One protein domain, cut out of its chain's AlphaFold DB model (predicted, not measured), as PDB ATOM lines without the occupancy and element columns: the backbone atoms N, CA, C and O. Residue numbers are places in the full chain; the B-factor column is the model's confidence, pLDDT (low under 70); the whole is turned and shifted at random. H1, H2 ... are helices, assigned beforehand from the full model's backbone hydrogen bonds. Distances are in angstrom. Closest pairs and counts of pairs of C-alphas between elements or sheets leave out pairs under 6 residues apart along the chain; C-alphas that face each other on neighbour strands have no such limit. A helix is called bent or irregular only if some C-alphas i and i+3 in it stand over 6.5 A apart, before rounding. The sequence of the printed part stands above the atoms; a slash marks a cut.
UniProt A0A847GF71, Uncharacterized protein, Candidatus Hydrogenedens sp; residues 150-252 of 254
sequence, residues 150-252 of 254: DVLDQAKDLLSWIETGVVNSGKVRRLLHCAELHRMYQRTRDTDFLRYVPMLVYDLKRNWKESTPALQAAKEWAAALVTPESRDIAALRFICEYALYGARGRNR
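AT A GLANCE: This is residues 150 to 252 of the 254 residues of an uncharacterized protein of Candidatus Hydrogenedens sp (UniProt A0A847GF71). Four helices, H2, H3, H4 and H5, make an up-and-down bundle, each running against the one before it, and H1 packs on H5 at the side where H4 and H5 diverge from their shared corner. H5 is kinked and crosses H2 rather than lining up with it, while H3 lines up with both H2 and H4. The 103 printed residues hold five named helices, H1 to H5 in order, and no named strand: the class is all helix. The whole is compact, with a radius of gyration of the C-alphas of 13.3 A and spans of 38 by 28 by 23 A.

IN THESE COORDINATES: H2, residues 169 to 188, is 28.4 A long and begins at C-alpha 169 (25.224, -3.922, -14.975). H5, residues 231 to 250, is 29.9 A long and ends at C-alpha 250 (32.915, -14.629, -12.925). H5 is irregular, with C-alphas 234 and 237 7.4 A apart, and has a kink of 36 degrees near residue 238. H3 is residues 191 to 207, 25.3 A; H4 is residues 213 to 226, 20.6 A; H1 is residues 150 to 163, 19.9 A, from C-alpha 150 (14.949, -11.703, 2.325).

HOW THE PARTS SIT: H5, the hub, touches H2 at a tilt of 37 degrees, only just steep, opposite ways; the closest C-alphas, of Ala 179 and Arg 237, are 5.5 A apart. H1 touches H5, Ala 155 to Ile 239 at 4.3 A between C-alphas, a steep tilt of 41 degrees, the same way. H2 and H3 form a hairpin at 17 degrees, closest at the C-alphas of Leu 181 and Phe 193, 5.2 A. H3, with residues 197 to 204 alone, touches H4 in a second hairpin at 15 degrees. H4 and H5 touch only at the corner. Every O i to N i+4 pair is within hydrogen-bond range in H1 and H2, but 9 of 13 in H3, 8 of 10 in H4 and 12 of 16 in H5.

THE WHOLE: The C-alphas of Thr 191 and Arg 252, the two farthest apart, are 40.5 A apart. The printed part has no cut, and its four links between helices are tight. Residues 249 to 252 have pLDDT under 70.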
ATOM      1  N   ASP A 150      15.688 -12.272   3.459       96.31
ATOM      2  CA  ASP A 150      14.949 -11.703   2.325       96.31
ATOM      3  C   ASP A 150      15.846 -10.795   1.473       96.31
ATOM      4  O   ASP A 150      15.815 -10.849   0.245       96.31
ATOM      5  N   VAL A 151      16.676  -9.969   2.117       97.25
ATOM      6  CA  VAL A 151      17.615  -9.074   1.425       97.25
ATOM      7  C   VAL A 151      18.697  -9.866   0.686       97.25
ATOM      8  O   VAL A 151      19.052  -9.520  -0.442       97.25
ATOM      9  N   LEU A 152      19.225 -10.925   1.301       97.56
ATOM     10  CA  LEU A 152      20.235 -11.790   0.698       97.56
ATOM     11  C   LEU A 152      19.669 -12.572  -0.495       97.56
ATOM     12  O   LEU A 152      20.356 -12.710  -1.506       97.56
ATOM     13  N   ASP A 153      18.429 -13.046  -0.406       97.38
ATOM     14  CA  ASP A 153      17.755 -13.740  -1.505       97.38
ATOM     15  C   ASP A 153      17.491 -12.779  -2.676       97.38
ATOM     16  O   ASP A 153      17.884 -13.080  -3.801       97.38
ATOM     17  N   GLN A 154      17.002 -11.559  -2.414       97.31
ATOM     18  CA  GLN A 154      16.883 -10.518  -3.449       97.31
ATOM     19  C   GLN A 154      18.230 -10.181  -4.108       97.31
ATOM     20  O   GLN A 154      18.305  -9.932  -5.313       97.31
ATOM     21  N   ALA A 155      19.318 -10.165  -3.333       97.62
ATOM     22  CA  ALA A 155      20.661  -9.925  -3.850       97.62
ATOM     23  C   ALA A 155      21.137 -11.045  -4.792       97.62
ATOM     24  O   ALA A 155      21.745 -10.763  -5.830       97.62
ATOM     25  N   LYS A 156      20.824 -12.304  -4.459       97.31
ATOM     26  CA  LYS A 156      21.094 -13.474  -5.306       97.31
ATOM     27  C   LYS A 156      20.221 -13.489  -6.561       97.31
ATOM     28  O   LYS A 156      20.737 -13.780  -7.637       97.31
ATOM     29  N   ASP A 157      18.948 -13.117  -6.454       97.06
ATOM     30  CA  ASP A 157      18.044 -12.998  -7.602       97.06
ATOM     31  C   ASP A 157      18.537 -11.927  -8.581       97.06
ATOM     32  O   ASP A 157      18.636 -12.172  -9.786       97.06
ATOM     33  N   LEU A 158      18.953 -10.762  -8.066       97.38
ATOM     34  CA  LEU A 158      19.523  -9.703  -8.894       97.38
ATOM     35  C   LEU A 158      20.829 -10.143  -9.568       97.38
ATOM     36  O   LEU A 158      21.037  -9.834 -10.742       97.38
ATOM     37  N   LEU A 159      21.696 -10.874  -8.860       97.12
ATOM     38  CA  LEU A 159      22.899 -11.474  -9.444       97.12
ATOM     39  C   LEU A 159      22.535 -12.443 -10.578       97.12
ATOM     40  O   LEU A 159      23.057 -12.303 -11.682       97.12
ATOM     41  N   SER A 160      21.592 -13.355 -10.343       96.69
ATOM     42  CA  SER A 160      21.102 -14.307 -11.347       96.69
ATOM     43  C   SER A 160      20.560 -13.599 -12.594       96.69
ATOM     44  O   SER A 160      20.870 -13.983 -13.725       96.69
ATOM     45  N   TRP A 161      19.826 -12.492 -12.433       96.62
ATOM     46  CA  TRP A 161      19.370 -11.684 -13.567       96.62
ATOM     47  C   TRP A 161      20.506 -11.009 -14.337       96.62
ATOM     48  O   TRP A 161      20.370 -10.820 -15.549       96.62
ATOM     49  N   ILE A 162      21.607 -10.631 -13.679       96.00
ATOM     50  CA  ILE A 162      22.798 -10.128 -14.378       96.00
ATOM     51  C   ILE A 162      23.439 -11.252 -15.193       96.00
ATOM     52  O   ILE A 162      23.742 -11.061 -16.369       96.00
ATOM     53  N   GLU A 163      23.628 -12.418 -14.578       94.25
ATOM     54  CA  GLU A 163      24.310 -13.569 -15.182       94.25
ATOM     55  C   GLU A 163      23.549 -14.145 -16.379       94.25
ATOM     56  O   GLU A 163      24.146 -14.504 -17.390       94.25
ATOM     57  N   THR A 164      22.221 -14.177 -16.291       93.88
ATOM     58  CA  THR A 164      21.336 -14.640 -17.371       93.88
ATOM     59  C   THR A 164      21.044 -13.563 -18.422       93.88
ATOM     60  O   THR A 164      20.347 -13.824 -19.401       93.88
ATOM     61  N   GLY A 165      21.559 -12.341 -18.243       92.81
ATOM     62  CA  GLY A 165      21.379 -11.230 -19.180       92.81
ATOM     63  C   GLY A 165      19.989 -10.579 -19.161       92.81
ATOM     64  O   GLY A 165      19.702  -9.731 -20.008       92.81
ATOM     65  N   VAL A 166      19.130 -10.922 -18.194       94.12
ATOM     66  CA  VAL A 166      17.817 -10.280 -17.976       94.12
ATOM     67  C   VAL A 166      18.002  -8.795 -17.649       94.12
ATOM     68  O   VAL A 166      17.335  -7.914 -18.205       94.12
ATOM     69  N   VAL A 167      18.970  -8.482 -16.787       94.75
ATOM     70  CA  VAL A 167      19.408  -7.109 -16.523       94.75
ATOM     71  C   VAL A 167      20.893  -6.973 -16.828       94.75
ATOM     72  O   VAL A 167      21.666  -7.903 -16.676       94.75
ATOM     73  N   ASN A 168      21.318  -5.791 -17.266       93.62
ATOM     74  CA  ASN A 168      22.741  -5.507 -17.438       93.62
ATOM     75  C   ASN A 168      23.271  -4.700 -16.249       93.62
ATOM     76  O   ASN A 168      22.510  -4.019 -15.554       93.62
ATOM     77  N   SER A 169      24.593  -4.688 -16.060       94.12
ATOM     78  CA  SER A 169      25.224  -3.922 -14.975       94.12
ATOM     79  C   SER A 169      24.921  -2.420 -15.039       94.12
ATOM     80  O   SER A 169      24.992  -1.738 -14.023       94.12
ATOM     81  N   GLY A 170      24.571  -1.879 -16.213       95.06
ATOM     82  CA  GLY A 170      24.144  -0.487 -16.366       95.06
ATOM     83  C   GLY A 170      22.826  -0.190 -15.647       95.06
ATOM     84  O   GLY A 170      22.741   0.821 -14.955       95.06
ATOM     85  N   LYS A 171      21.828  -1.078 -15.752       95.75
ATOM     86  CA  LYS A 171      20.569  -0.990 -14.987       95.75
ATOM     87  C   LYS A 171      20.845  -1.036 -13.482       95.75
ATOM     88  O   LYS A 171      20.384  -0.168 -12.751       95.75
ATOM     89  N   VAL A 172      21.678  -1.977 -13.040       96.81
ATOM     90  CA  VAL A 172      22.015  -2.150 -11.615       96.81
ATOM     91  C   VAL A 172      22.784  -0.952 -11.053       96.81
ATOM     92  O   VAL A 172      22.497  -0.501  -9.952       96.81
ATOM     93  N   ARG A 173      23.693  -0.343 -11.824       96.69
ATOM     94  CA  ARG A 173      24.362   0.907 -11.416       96.69
ATOM     95  C   ARG A 173      23.397   2.085 -11.279       96.69
ATOM     96  O   ARG A 173      23.602   2.927 -10.411       96.69
ATOM     97  N   ARG A 174      22.347   2.159 -12.106       96.88
ATOM     98  CA  ARG A 174      21.301   3.187 -11.953       96.88
ATOM     99  C   ARG A 174      20.450   2.951 -10.707       96.88
ATOM    100  O   ARG A 174      20.134   3.917 -10.020       96.88
ATOM    101  N   LEU A 175      20.150   1.695 -10.373       96.88
ATOM    102  CA  LEU A 175      19.512   1.345  -9.099       96.88
ATOM    103  C   LEU A 175      20.404   1.706  -7.906       96.88
ATOM    104  O   LEU A 175      19.932   2.340  -6.969       96.88
ATOM    105  N   LEU A 176      21.705   1.406  -7.976       96.94
ATOM    106  CA  LEU A 176      22.671   1.816  -6.955       96.94
ATOM    107  C   LEU A 176      22.698   3.341  -6.790       96.94
ATOM    108  O   LEU A 176      22.700   3.833  -5.669       96.94
ATOM    109  N   HIS A 177      22.643   4.101  -7.886       96.75
ATOM    110  CA  HIS A 177      22.525   5.558  -7.810       96.75
ATOM    111  C   HIS A 177      21.235   6.007  -7.098       96.75
ATOM    112  O   HIS A 177      21.282   6.930  -6.287       96.75
ATOM    113  N   CYS A 178      20.104   5.337  -7.344       96.06
ATOM    114  CA  CYS A 178      18.861   5.601  -6.613       96.06
ATOM    115  C   CYS A 178      19.006   5.287  -5.115       96.06
ATOM    116  O   CYS A 178      18.551   6.075  -4.290       96.06
ATOM    117  N   ALA A 179      19.691   4.193  -4.763       95.00
ATOM    118  CA  ALA A 179      19.997   3.855  -3.376       95.00
ATOM    119  C   ALA A 179      20.843   4.946  -2.697       95.00
ATOM    120  O   ALA A 179      20.566   5.315  -1.559       95.00
ATOM    121  N   GLU A 180      21.838   5.506  -3.392       94.94
ATOM    122  CA  GLU A 180      22.653   6.606  -2.860       94.94
ATOM    123  C   GLU A 180      21.842   7.884  -2.641       94.94
ATOM    124  O   GLU A 180      21.983   8.523  -1.601       94.94
ATOM    125  N   LEU A 181      20.961   8.243  -3.579       95.00
ATOM    126  CA  LEU A 181      20.056   9.378  -3.394       95.00
ATOM    127  C   LEU A 181      19.136   9.147  -2.188       95.00
ATOM    128  O   LEU A 181      19.062  10.003  -1.312       95.00
ATOM    129  N   HIS A 182      18.511   7.973  -2.076       92.56
ATOM    130  CA  HIS A 182      17.682   7.642  -0.915       92.56
ATOM    131  C   HIS A 182      18.474   7.729   0.403       92.56
ATOM    132  O   HIS A 182      17.992   8.292   1.379       92.56
ATOM    133  N   ARG A 183      19.728   7.268   0.431       91.06
ATOM    134  CA  ARG A 183      20.602   7.399   1.610       91.06
ATOM    135  C   ARG A 183      20.909   8.841   1.971       91.06
ATOM    136  O   ARG A 183      20.950   9.168   3.154       91.06
ATOM    137  N   MET A 184      21.137   9.697   0.978       90.88
ATOM    138  CA  MET A 184      21.319  11.124   1.229       90.88
ATOM    139  C   MET A 184      20.052  11.729   1.832       90.88
ATOM    140  O   MET A 184      20.160  12.420   2.835       90.88
ATOM    141  N   TYR A 185      18.865  11.377   1.325       90.12
ATOM    142  CA  TYR A 185      17.600  11.770   1.953       90.12
ATOM    143  C   TYR A 185      17.511  11.303   3.413       90.12
ATOM    144  O   TYR A 185      17.166  12.088   4.292       90.12
ATOM    145  N   GLN A 186      17.858  10.044   3.700       83.44
ATOM    146  CA  GLN A 186      17.833   9.524   5.069       83.44
ATOM    147  C   GLN A 186      18.782  10.300   6.007       83.44
ATOM    148  O   GLN A 186      18.426  10.542   7.160       83.44
ATOM    149  N   ARG A 187      19.944  10.733   5.494       83.56
ATOM    150  CA  ARG A 187      20.960  11.515   6.223       83.56
ATOM    151  C   ARG A 187      20.557  12.960   6.466       83.56
ATOM    152  O   ARG A 187      20.652  13.446   7.586       83.56
ATOM    153  N   THR A 188      20.171  13.664   5.409       88.25
ATOM    154  CA  THR A 188      20.009  15.124   5.433       88.25
ATOM    155  C   THR A 188      18.566  15.558   5.640       88.25
ATOM    156  O   THR A 188      18.325  16.716   5.965       88.25
ATOM    157  N   ARG A 189      17.606  14.648   5.419       88.00
ATOM    158  CA  ARG A 189      16.166  14.937   5.298       88.00
ATOM    159  C   ARG A 189      15.829  15.946   4.197       88.00
ATOM    160  O   ARG A 189      14.704  16.436   4.141       88.00
ATOM    161  N   ASP A 190      16.769  16.205   3.292       92.31
ATOM    162  CA  ASP A 190      16.584  17.093   2.151       92.31
ATOM    163  C   ASP A 190      15.762  16.388   1.069       92.31
ATOM    164  O   ASP A 190      16.177  15.382   0.481       92.31
ATOM    165  N   THR A 191      14.568  16.914   0.810       93.69
ATOM    166  CA  THR A 191      13.606  16.319  -0.119       93.69
ATOM    167  C   THR A 191      14.072  16.351  -1.568       93.69
ATOM    168  O   THR A 191      13.543  15.580  -2.368       93.69
ATOM    169  N   ASP A 192      15.087  17.146  -1.923       94.69
ATOM    170  CA  ASP A 192      15.672  17.125  -3.268       94.69
ATOM    171  C   ASP A 192      16.199  15.736  -3.637       94.69
ATOM    172  O   ASP A 192      16.164  15.331  -4.801       94.69
ATOM    173  N   PHE A 193      16.633  14.951  -2.650       95.12
ATOM    174  CA  PHE A 193      17.096  13.588  -2.873       95.12
ATOM    175  C   PHE A 193      15.969  12.599  -3.202       95.12
ATOM    176  O   PHE A 193      16.233  11.593  -3.863       95.12
ATOM    177  N   LEU A 194      14.706  12.908  -2.872       94.56
ATOM    178  CA  LEU A 194      13.540  12.114  -3.288       94.56
ATOM    179  C   LEU A 194      13.314  12.142  -4.806       94.56
ATOM    180  O   LEU A 194      12.535  11.345  -5.328       94.56
ATOM    181  N   ARG A 195      14.059  12.971  -5.555       95.31
ATOM    182  CA  ARG A 195      14.095  12.939  -7.026       95.31
ATOM    183  C   ARG A 195      14.455  11.569  -7.608       95.31
ATOM    184  O   ARG A 195      14.168  11.323  -8.778       95.31
ATOM    185  N   TYR A 196      15.048  10.669  -6.819       95.31
ATOM    186  CA  TYR A 196      15.276   9.295  -7.262       95.31
ATOM    187  C   TYR A 196      13.966   8.595  -7.666       95.31
ATOM    188  O   TYR A 196      13.987   7.779  -8.581       95.31
ATOM    189  N   VAL A 197      12.830   8.948  -7.048       95.50
ATOM    190  CA  VAL A 197      11.504   8.381  -7.332       95.50
ATOM    191  C   VAL A 197      11.088   8.639  -8.788       95.50
ATOM    192  O   VAL A 197      10.968   7.673  -9.548       95.50
ATOM    193  N   PRO A 198      10.923   9.899  -9.253       96.25
ATOM    194  CA  PRO A 198      10.588  10.157 -10.652       96.25
ATOM    195  C   PRO A 198      11.685   9.691 -11.621       96.25
ATOM    196  O   PRO A 198      11.363   9.255 -12.727       96.25
ATOM    197  N   MET A 199      12.965   9.719 -11.223       95.19
ATOM    198  CA  MET A 199      14.064   9.176 -12.036       95.19
ATOM    199  C   MET A 199      13.921   7.667 -12.268       95.19
ATOM    200  O   MET A 199      14.079   7.206 -13.399       95.19
ATOM    201  N   LEU A 200      13.599   6.905 -11.220       96.06
ATOM    202  CA  LEU A 200      13.411   5.462 -11.292       96.06
ATOM    203  C   LEU A 200      12.176   5.116 -12.123       96.06
ATOM    204  O   LEU A 200      12.272   4.305 -13.039       96.06
ATOM    205  N   VAL A 201      11.043   5.788 -11.888       96.06
ATOM    206  CA  VAL A 201       9.820   5.605 -12.693       96.06
ATOM    207  C   VAL A 201      10.100   5.845 -14.178       96.06
ATOM    208  O   VAL A 201       9.694   5.053 -15.034       96.06
ATOM    209  N   TYR A 202      10.832   6.915 -14.498       96.19
ATOM    210  CA  TYR A 202      11.219   7.215 -15.871       96.19
ATOM    211  C   TYR A 202      12.146   6.142 -16.465       96.19
ATOM    212  O   TYR A 202      11.916   5.703 -17.596       96.19
ATOM    213  N   ASP A 203      13.157   5.684 -15.717       95.38
ATOM    214  CA  ASP A 203      14.062   4.618 -16.163       95.38
ATOM    215  C   ASP A 203      13.310   3.315 -16.436       95.38
ATOM    216  O   ASP A 203      13.498   2.712 -17.493       95.38
ATOM    217  N   LEU A 204      12.419   2.906 -15.529       95.44
ATOM    218  CA  LEU A 204      11.596   1.706 -15.674       95.44
ATOM    219  C   LEU A 204      10.710   1.787 -16.918       95.44
ATOM    220  O   LEU A 204      10.632   0.831 -17.690       95.44
ATOM    221  N   LYS A 205      10.084   2.941 -17.172       94.75
ATOM    222  CA  LYS A 205       9.251   3.137 -18.366       94.75
ATOM    223  C   LYS A 205      10.069   3.116 -19.660       94.75
ATOM    224  O   LYS A 205       9.612   2.568 -20.660       94.75
ATOM    225  N   ARG A 206      11.256   3.727 -19.662       93.31
ATOM    226  CA  ARG A 206      12.065   3.920 -20.876       93.31
ATOM    227  C   ARG A 206      12.947   2.719 -21.217       93.31
ATOM    228  O   ARG A 206      13.115   2.406 -22.394       93.31
ATOM    229  N   ASN A 207      13.527   2.072 -20.208       93.38
ATOM    230  CA  ASN A 207      14.649   1.142 -20.370       93.38
ATOM    231  C   ASN A 207      14.344  -0.302 -19.929       93.38
ATOM    232  O   ASN A 207      15.157  -1.197 -20.184       93.38
ATOM    233  N   TRP A 208      13.197  -0.562 -19.289       93.12
ATOM    234  CA  TRP A 208      12.790  -1.901 -18.846       93.12
ATOM    235  C   TRP A 208      11.580  -2.386 -19.653       93.12
ATOM    236  O   TRP A 208      10.428  -2.049 -19.371       93.12
ATOM    237  N   LYS A 209      11.871  -3.161 -20.705       88.25
ATOM    238  CA  LYS A 209      10.869  -3.807 -21.565       88.25
ATOM    239  C   LYS A 209      10.308  -5.054 -20.884       88.25
ATOM    240  O   LYS A 209      11.067  -5.775 -20.253       88.25
ATOM    241  N   GLU A 210       9.033  -5.347 -21.097       88.31
ATOM    242  CA  GLU A 210       8.320  -6.512 -20.539       88.31
ATOM    243  C   GLU A 210       8.213  -7.640 -21.579       88.31
ATOM    244  O   GLU A 210       7.154  -8.202 -21.828       88.31
ATOM    245  N   SER A 211       9.312  -7.926 -22.282       87.94
ATOM    246  CA  SER A 211       9.299  -8.873 -23.407       87.94
ATOM    247  C   SER A 211       9.337 -10.341 -22.975       87.94
ATOM    248  O   SER A 211       9.027 -11.217 -23.775       87.94
ATOM    249  N   THR A 212       9.752 -10.617 -21.738       92.00
ATOM    250  CA  THR A 212       9.815 -11.965 -21.165       92.00
ATOM    251  C   THR A 212       9.298 -11.941 -19.724       92.00
ATOM    252  O   THR A 212       9.431 -10.905 -19.066       92.00
ATOM    253  N   PRO A 213       8.779 -13.064 -19.191       93.00
ATOM    254  CA  PRO A 213       8.347 -13.140 -17.793       93.00
ATOM    255  C   PRO A 213       9.450 -12.749 -16.800       93.00
ATOM    256  O   PRO A 213       9.188 -12.055 -15.826       93.00
ATOM    257  N   ALA A 214      10.706 -13.117 -17.078       92.31
ATOM    258  CA  ALA A 214      11.844 -12.747 -16.236       92.31
ATOM    259  C   ALA A 214      12.113 -11.230 -16.237       92.31
ATOM    260  O   ALA A 214      12.374 -10.642 -15.192       92.31
ATOM    261  N   LEU A 215      12.017 -10.578 -17.402       92.12
ATOM    262  CA  LEU A 215      12.140  -9.123 -17.506       92.12
ATOM    263  C   LEU A 215      10.990  -8.396 -16.801       92.12
ATOM    264  O   LEU A 215      11.220  -7.355 -16.184       92.12
ATOM    265  N   GLN A 216       9.775  -8.938 -16.899       93.94
ATOM    266  CA  GLN A 216       8.607  -8.411 -16.205       93.94
ATOM    267  C   GLN A 216       8.789  -8.515 -14.685       93.94
ATOM    268  O   GLN A 216       8.695  -7.495 -14.010       93.94
ATOM    269  N   ALA A 217       9.169  -9.686 -14.167       94.81
ATOM    270  CA  ALA A 217       9.445  -9.883 -12.744       94.81
ATOM    271  C   ALA A 217      10.538  -8.929 -12.229       94.81
ATOM    272  O   ALA A 217      10.370  -8.283 -11.197       94.81
ATOM    273  N   ALA A 218      11.629  -8.761 -12.984       94.62
ATOM    274  CA  ALA A 218      12.699  -7.836 -12.616       94.62
ATOM    275  C   ALA A 218      12.227  -6.369 -12.592       94.62
ATOM    276  O   ALA A 218      12.664  -5.581 -11.750       94.62
ATOM    277  N   LYS A 219      11.326  -5.987 -13.507       95.31
ATOM    278  CA  LYS A 219      10.726  -4.649 -13.535       95.31
ATOM    279  C   LYS A 219       9.746  -4.436 -12.381       95.31
ATOM    280  O   LYS A 219       9.773  -3.365 -11.787       95.31
ATOM    281  N   GLU A 220       8.907  -5.420 -12.070       94.31
ATOM    282  CA  GLU A 220       7.961  -5.382 -10.947       94.31
ATOM    283  C   GLU A 220       8.700  -5.262  -9.611       94.31
ATOM    284  O   GLU A 220       8.379  -4.382  -8.811       94.31
ATOM    285  N   TRP A 221       9.761  -6.052  -9.421       95.19
ATOM    286  CA  TRP A 221      10.660  -5.924  -8.274       95.19
ATOM    287  C   TRP A 221      11.241  -4.508  -8.168       95.19
ATOM    288  O   TRP A 221      11.152  -3.870  -7.120       95.19
ATOM    289  N   ALA A 222      11.767  -3.961  -9.268       94.56
ATOM    290  CA  ALA A 222      12.331  -2.614  -9.258       94.56
ATOM    291  C   ALA A 222      11.265  -1.515  -9.061       94.56
ATOM    292  O   ALA A 222      11.565  -0.461  -8.503       94.56
ATOM    293  N   ALA A 223      10.020  -1.743  -9.486       93.31
ATOM    294  CA  ALA A 223       8.909  -0.817  -9.282       93.31
ATOM    295  C   ALA A 223       8.500  -0.709  -7.804       93.31
ATOM    296  O   ALA A 223       8.113   0.373  -7.366       93.31
ATOM    297  N   ALA A 224       8.656  -1.776  -7.012       92.38
ATOM    298  CA  ALA A 224       8.398  -1.747  -5.568       92.38
ATOM    299  C   ALA A 224       9.344  -0.798  -4.795       92.38
ATOM    300  O   ALA A 224       9.030  -0.363  -3.686       92.38
ATOM    301  N   LEU A 225      10.482  -0.424  -5.392       92.38
ATOM    302  CA  LEU A 225      11.482   0.483  -4.810       92.38
ATOM    303  C   LEU A 225      11.121   1.972  -4.967       92.38
ATOM    304  O   LEU A 225      11.809   2.839  -4.425       92.38
ATOM    305  N   VAL A 226      10.072   2.288  -5.733       90.62
ATOM    306  CA  VAL A 226       9.636   3.666  -6.012       90.62
ATOM    307  C   VAL A 226       9.061   4.342  -4.762       90.62
ATOM    308  O   VAL A 226       9.088   5.565  -4.671       90.62
ATOM    309  N   THR A 227       8.591   3.575  -3.778       87.62
ATOM    310  CA  THR A 227       8.035   4.105  -2.528       87.62
ATOM    311  C   THR A 227       9.153   4.475  -1.540       87.62
ATOM    312  O   THR A 227       9.890   3.579  -1.123       87.62
ATOM    313  N   PRO A 228       9.293   5.751  -1.121       79.50
ATOM    314  CA  PRO A 228      10.315   6.186  -0.157       79.50
ATOM    315  C   PRO A 228      10.266   5.500   1.200       79.50
ATOM    316  O   PRO A 228      11.300   5.328   1.836       79.50
ATOM    317  N   GLU A 229       9.088   5.078   1.632       79.25
ATOM    318  CA  GLU A 229       8.871   4.376   2.895       79.25
ATOM    319  C   GLU A 229       9.113   2.865   2.770       79.25
ATOM    320  O   GLU A 229       8.986   2.130   3.752       79.25
ATOM    321  N   SER A 230       9.446   2.372   1.570       81.38
ATOM    322  CA  SER A 230       9.739   0.958   1.360       81.38
ATOM    323  C   SER A 230      10.950   0.536   2.191       81.38
ATOM    324  O   SER A 230      12.008   1.163   2.184       81.38
ATOM    325  N   ARG A 231      10.833  -0.592   2.887       82.00
ATOM    326  CA  ARG A 231      11.974  -1.167   3.613       82.00
ATOM    327  C   ARG A 231      13.046  -1.706   2.664       82.00
ATOM    328  O   ARG A 231      14.205  -1.825   3.058       82.00
ATOM    329  N   ASP A 232      12.682  -1.993   1.415       87.31
ATOM    330  CA  ASP A 232      13.585  -2.581   0.428       87.31
ATOM    331  C   ASP A 232      14.501  -1.527  -0.218       87.31
ATOM    332  O   ASP A 232      15.663  -1.825  -0.503       87.31
ATOM    333  N   ILE A 233      14.055  -0.265  -0.354       92.56
ATOM    334  CA  ILE A 233      14.930   0.814  -0.857       92.56
ATOM    335  C   ILE A 233      16.100   1.083   0.104       92.56
ATOM    336  O   ILE A 233      17.223   1.321  -0.345       92.56
ATOM    337  N   ALA A 234      15.887   0.938   1.417       91.19
ATOM    338  CA  ALA A 234      16.945   1.071   2.419       91.19
ATOM    339  C   ALA A 234      18.026  -0.024   2.288       91.19
ATOM    340  O   ALA A 234      19.210   0.228   2.531       91.19
ATOM    341  N   ALA A 235      17.639  -1.226   1.847       94.50
ATOM    342  CA  ALA A 235      18.543  -2.347   1.595       94.50
ATOM    343  C   ALA A 235      19.164  -2.338   0.183       94.50
ATOM    344  O   ALA A 235      20.122  -3.071  -0.070       94.50
ATOM    345  N   LEU A 236      18.673  -1.497  -0.738       96.31
ATOM    346  CA  LEU A 236      18.995  -1.576  -2.168       96.31
ATOM    347  C   LEU A 236      20.493  -1.491  -2.478       96.31
ATOM    348  O   LEU A 236      20.970  -2.154  -3.400       96.31
ATOM    349  N   ARG A 237      21.262  -0.710  -1.712       96.31
ATOM    350  CA  ARG A 237      22.720  -0.661  -1.887       96.31
ATOM    351  C   ARG A 237      23.372  -2.011  -1.606       96.31
ATOM    352  O   ARG A 237      24.195  -2.428  -2.413       96.31
ATOM    353  N   PHE A 238      23.002  -2.698  -0.522       97.31
ATOM    354  CA  PHE A 238      23.517  -4.041  -0.243       97.31
ATOM    355  C   PHE A 238      23.230  -4.978  -1.421       97.31
ATOM    356  O   PHE A 238      24.146  -5.622  -1.924       97.31
ATOM    357  N   ILE A 239      21.982  -4.982  -1.902       97.81
ATOM    358  CA  ILE A 239      21.522  -5.829  -3.012       97.81
ATOM    359  C   ILE A 239      22.331  -5.542  -4.288       97.81
ATOM    360  O   ILE A 239      22.854  -6.458  -4.923       97.81
ATOM    361  N   CYS A 240      22.484  -4.264  -4.650       97.75
ATOM    362  CA  CYS A 240      23.216  -3.863  -5.850       97.75
ATOM    363  C   CYS A 240      24.712  -4.179  -5.757       97.75
ATOM    364  O   CYS A 240      25.283  -4.672  -6.726       97.75
ATOM    365  N   GLU A 241      25.356  -3.886  -4.625       96.94
ATOM    366  CA  GLU A 241      26.784  -4.155  -4.427       96.94
ATOM    367  C   GLU A 241      27.057  -5.660  -4.476       96.94
ATOM    368  O   GLU A 241      27.914  -6.085  -5.249       96.94
ATOM    369  N   TYR A 242      26.277  -6.472  -3.755       97.38
ATOM    370  CA  TYR A 242      26.362  -7.934  -3.809       97.38
ATOM    371  C   TYR A 242      26.327  -8.435  -5.261       97.38
ATOM    372  O   TYR A 242      27.240  -9.131  -5.711       97.38
ATOM    373  N   ALA A 243      25.317  -8.019  -6.030       97.00
ATOM    374  CA  ALA A 243      25.146  -8.462  -7.410       97.00
ATOM    375  C   ALA A 243      26.270  -7.966  -8.341       97.00
ATOM    376  O   ALA A 243      26.751  -8.706  -9.202       97.00
ATOM    377  N   LEU A 244      26.743  -6.727  -8.166       96.12
ATOM    378  CA  LEU A 244      27.841  -6.171  -8.963       96.12
ATOM    379  C   LEU A 244      29.193  -6.828  -8.647       96.12
ATOM    380  O   LEU A 244      29.985  -7.029  -9.570       96.12
ATOM    381  N   TYR A 245      29.472  -7.158  -7.382       94.44
ATOM    382  CA  TYR A 245      30.677  -7.898  -6.996       94.44
ATOM    383  C   TYR A 245      30.633  -9.341  -7.507       94.44
ATOM    384  O   TYR A 245      31.619  -9.788  -8.095       94.44
ATOM    385  N   GLY A 246      29.491 -10.027  -7.385       93.69
ATOM    386  CA  GLY A 246      29.302 -11.382  -7.921       93.69
ATOM    387  C   GLY A 246      29.529 -11.458  -9.428       93.69
ATOM    388  O   GLY A 246      30.350 -12.245  -9.896       93.69
ATOM    389  N   ALA A 247      28.915 -10.548 -10.187       92.44
ATOM    390  CA  ALA A 247      29.067 -10.511 -11.640       92.44
ATOM    391  C   ALA A 247      30.506 -10.189 -12.097       92.44
ATOM    392  O   ALA A 247      30.933 -10.604 -13.174       92.44
ATOM    393  N   ARG A 248      31.281  -9.441 -11.295       85.38
ATOM    394  CA  ARG A 248      32.694  -9.143 -11.591       85.38
ATOM    395  C   ARG A 248      33.617 -10.337 -11.365       85.38
ATOM    396  O   ARG A 248      34.608 -10.437 -12.082       85.38
ATOM    397  N   GLY A 249      33.325 -11.183 -10.376       69.94
ATOM    398  CA  GLY A 249      34.126 -12.370 -10.064       69.94
ATOM    399  C   GLY A 249      34.175 -13.343 -11.241       69.94
ATOM    400  O   GLY A 249      35.255 -13.676 -11.714       69.94
ATOM    401  N   ARG A 250      33.011 -13.677 -11.807       59.56
ATOM    402  CA  ARG A 250      32.915 -14.629 -12.925       59.56
ATOM    403  C   ARG A 250      33.523 -14.140 -14.235       59.56
ATOM    404  O   ARG A 250      34.139 -14.924 -14.939       59.56
ATOM    405  N   ASN A 251      33.440 -12.844 -14.539       58.12
ATOM    406  CA  ASN A 251      34.085 -12.285 -15.737       58.12
ATOM    407  C   ASN A 251      35.625 -12.333 -15.695       58.12
ATOM    408  O   ASN A 251      36.258 -11.988 -16.686       58.12
ATOM    409  N   ARG A 252      36.239 -12.673 -14.553       52.94
ATOM    410  CA  ARG A 252      37.686 -12.925 -14.446       52.94
ATOM    411  C   ARG A 252      38.049 -14.407 -14.568       52.94
ATOM    412  O   ARG A 252      39.224 -14.703 -14.749       52.94
TER     413      ARG A 252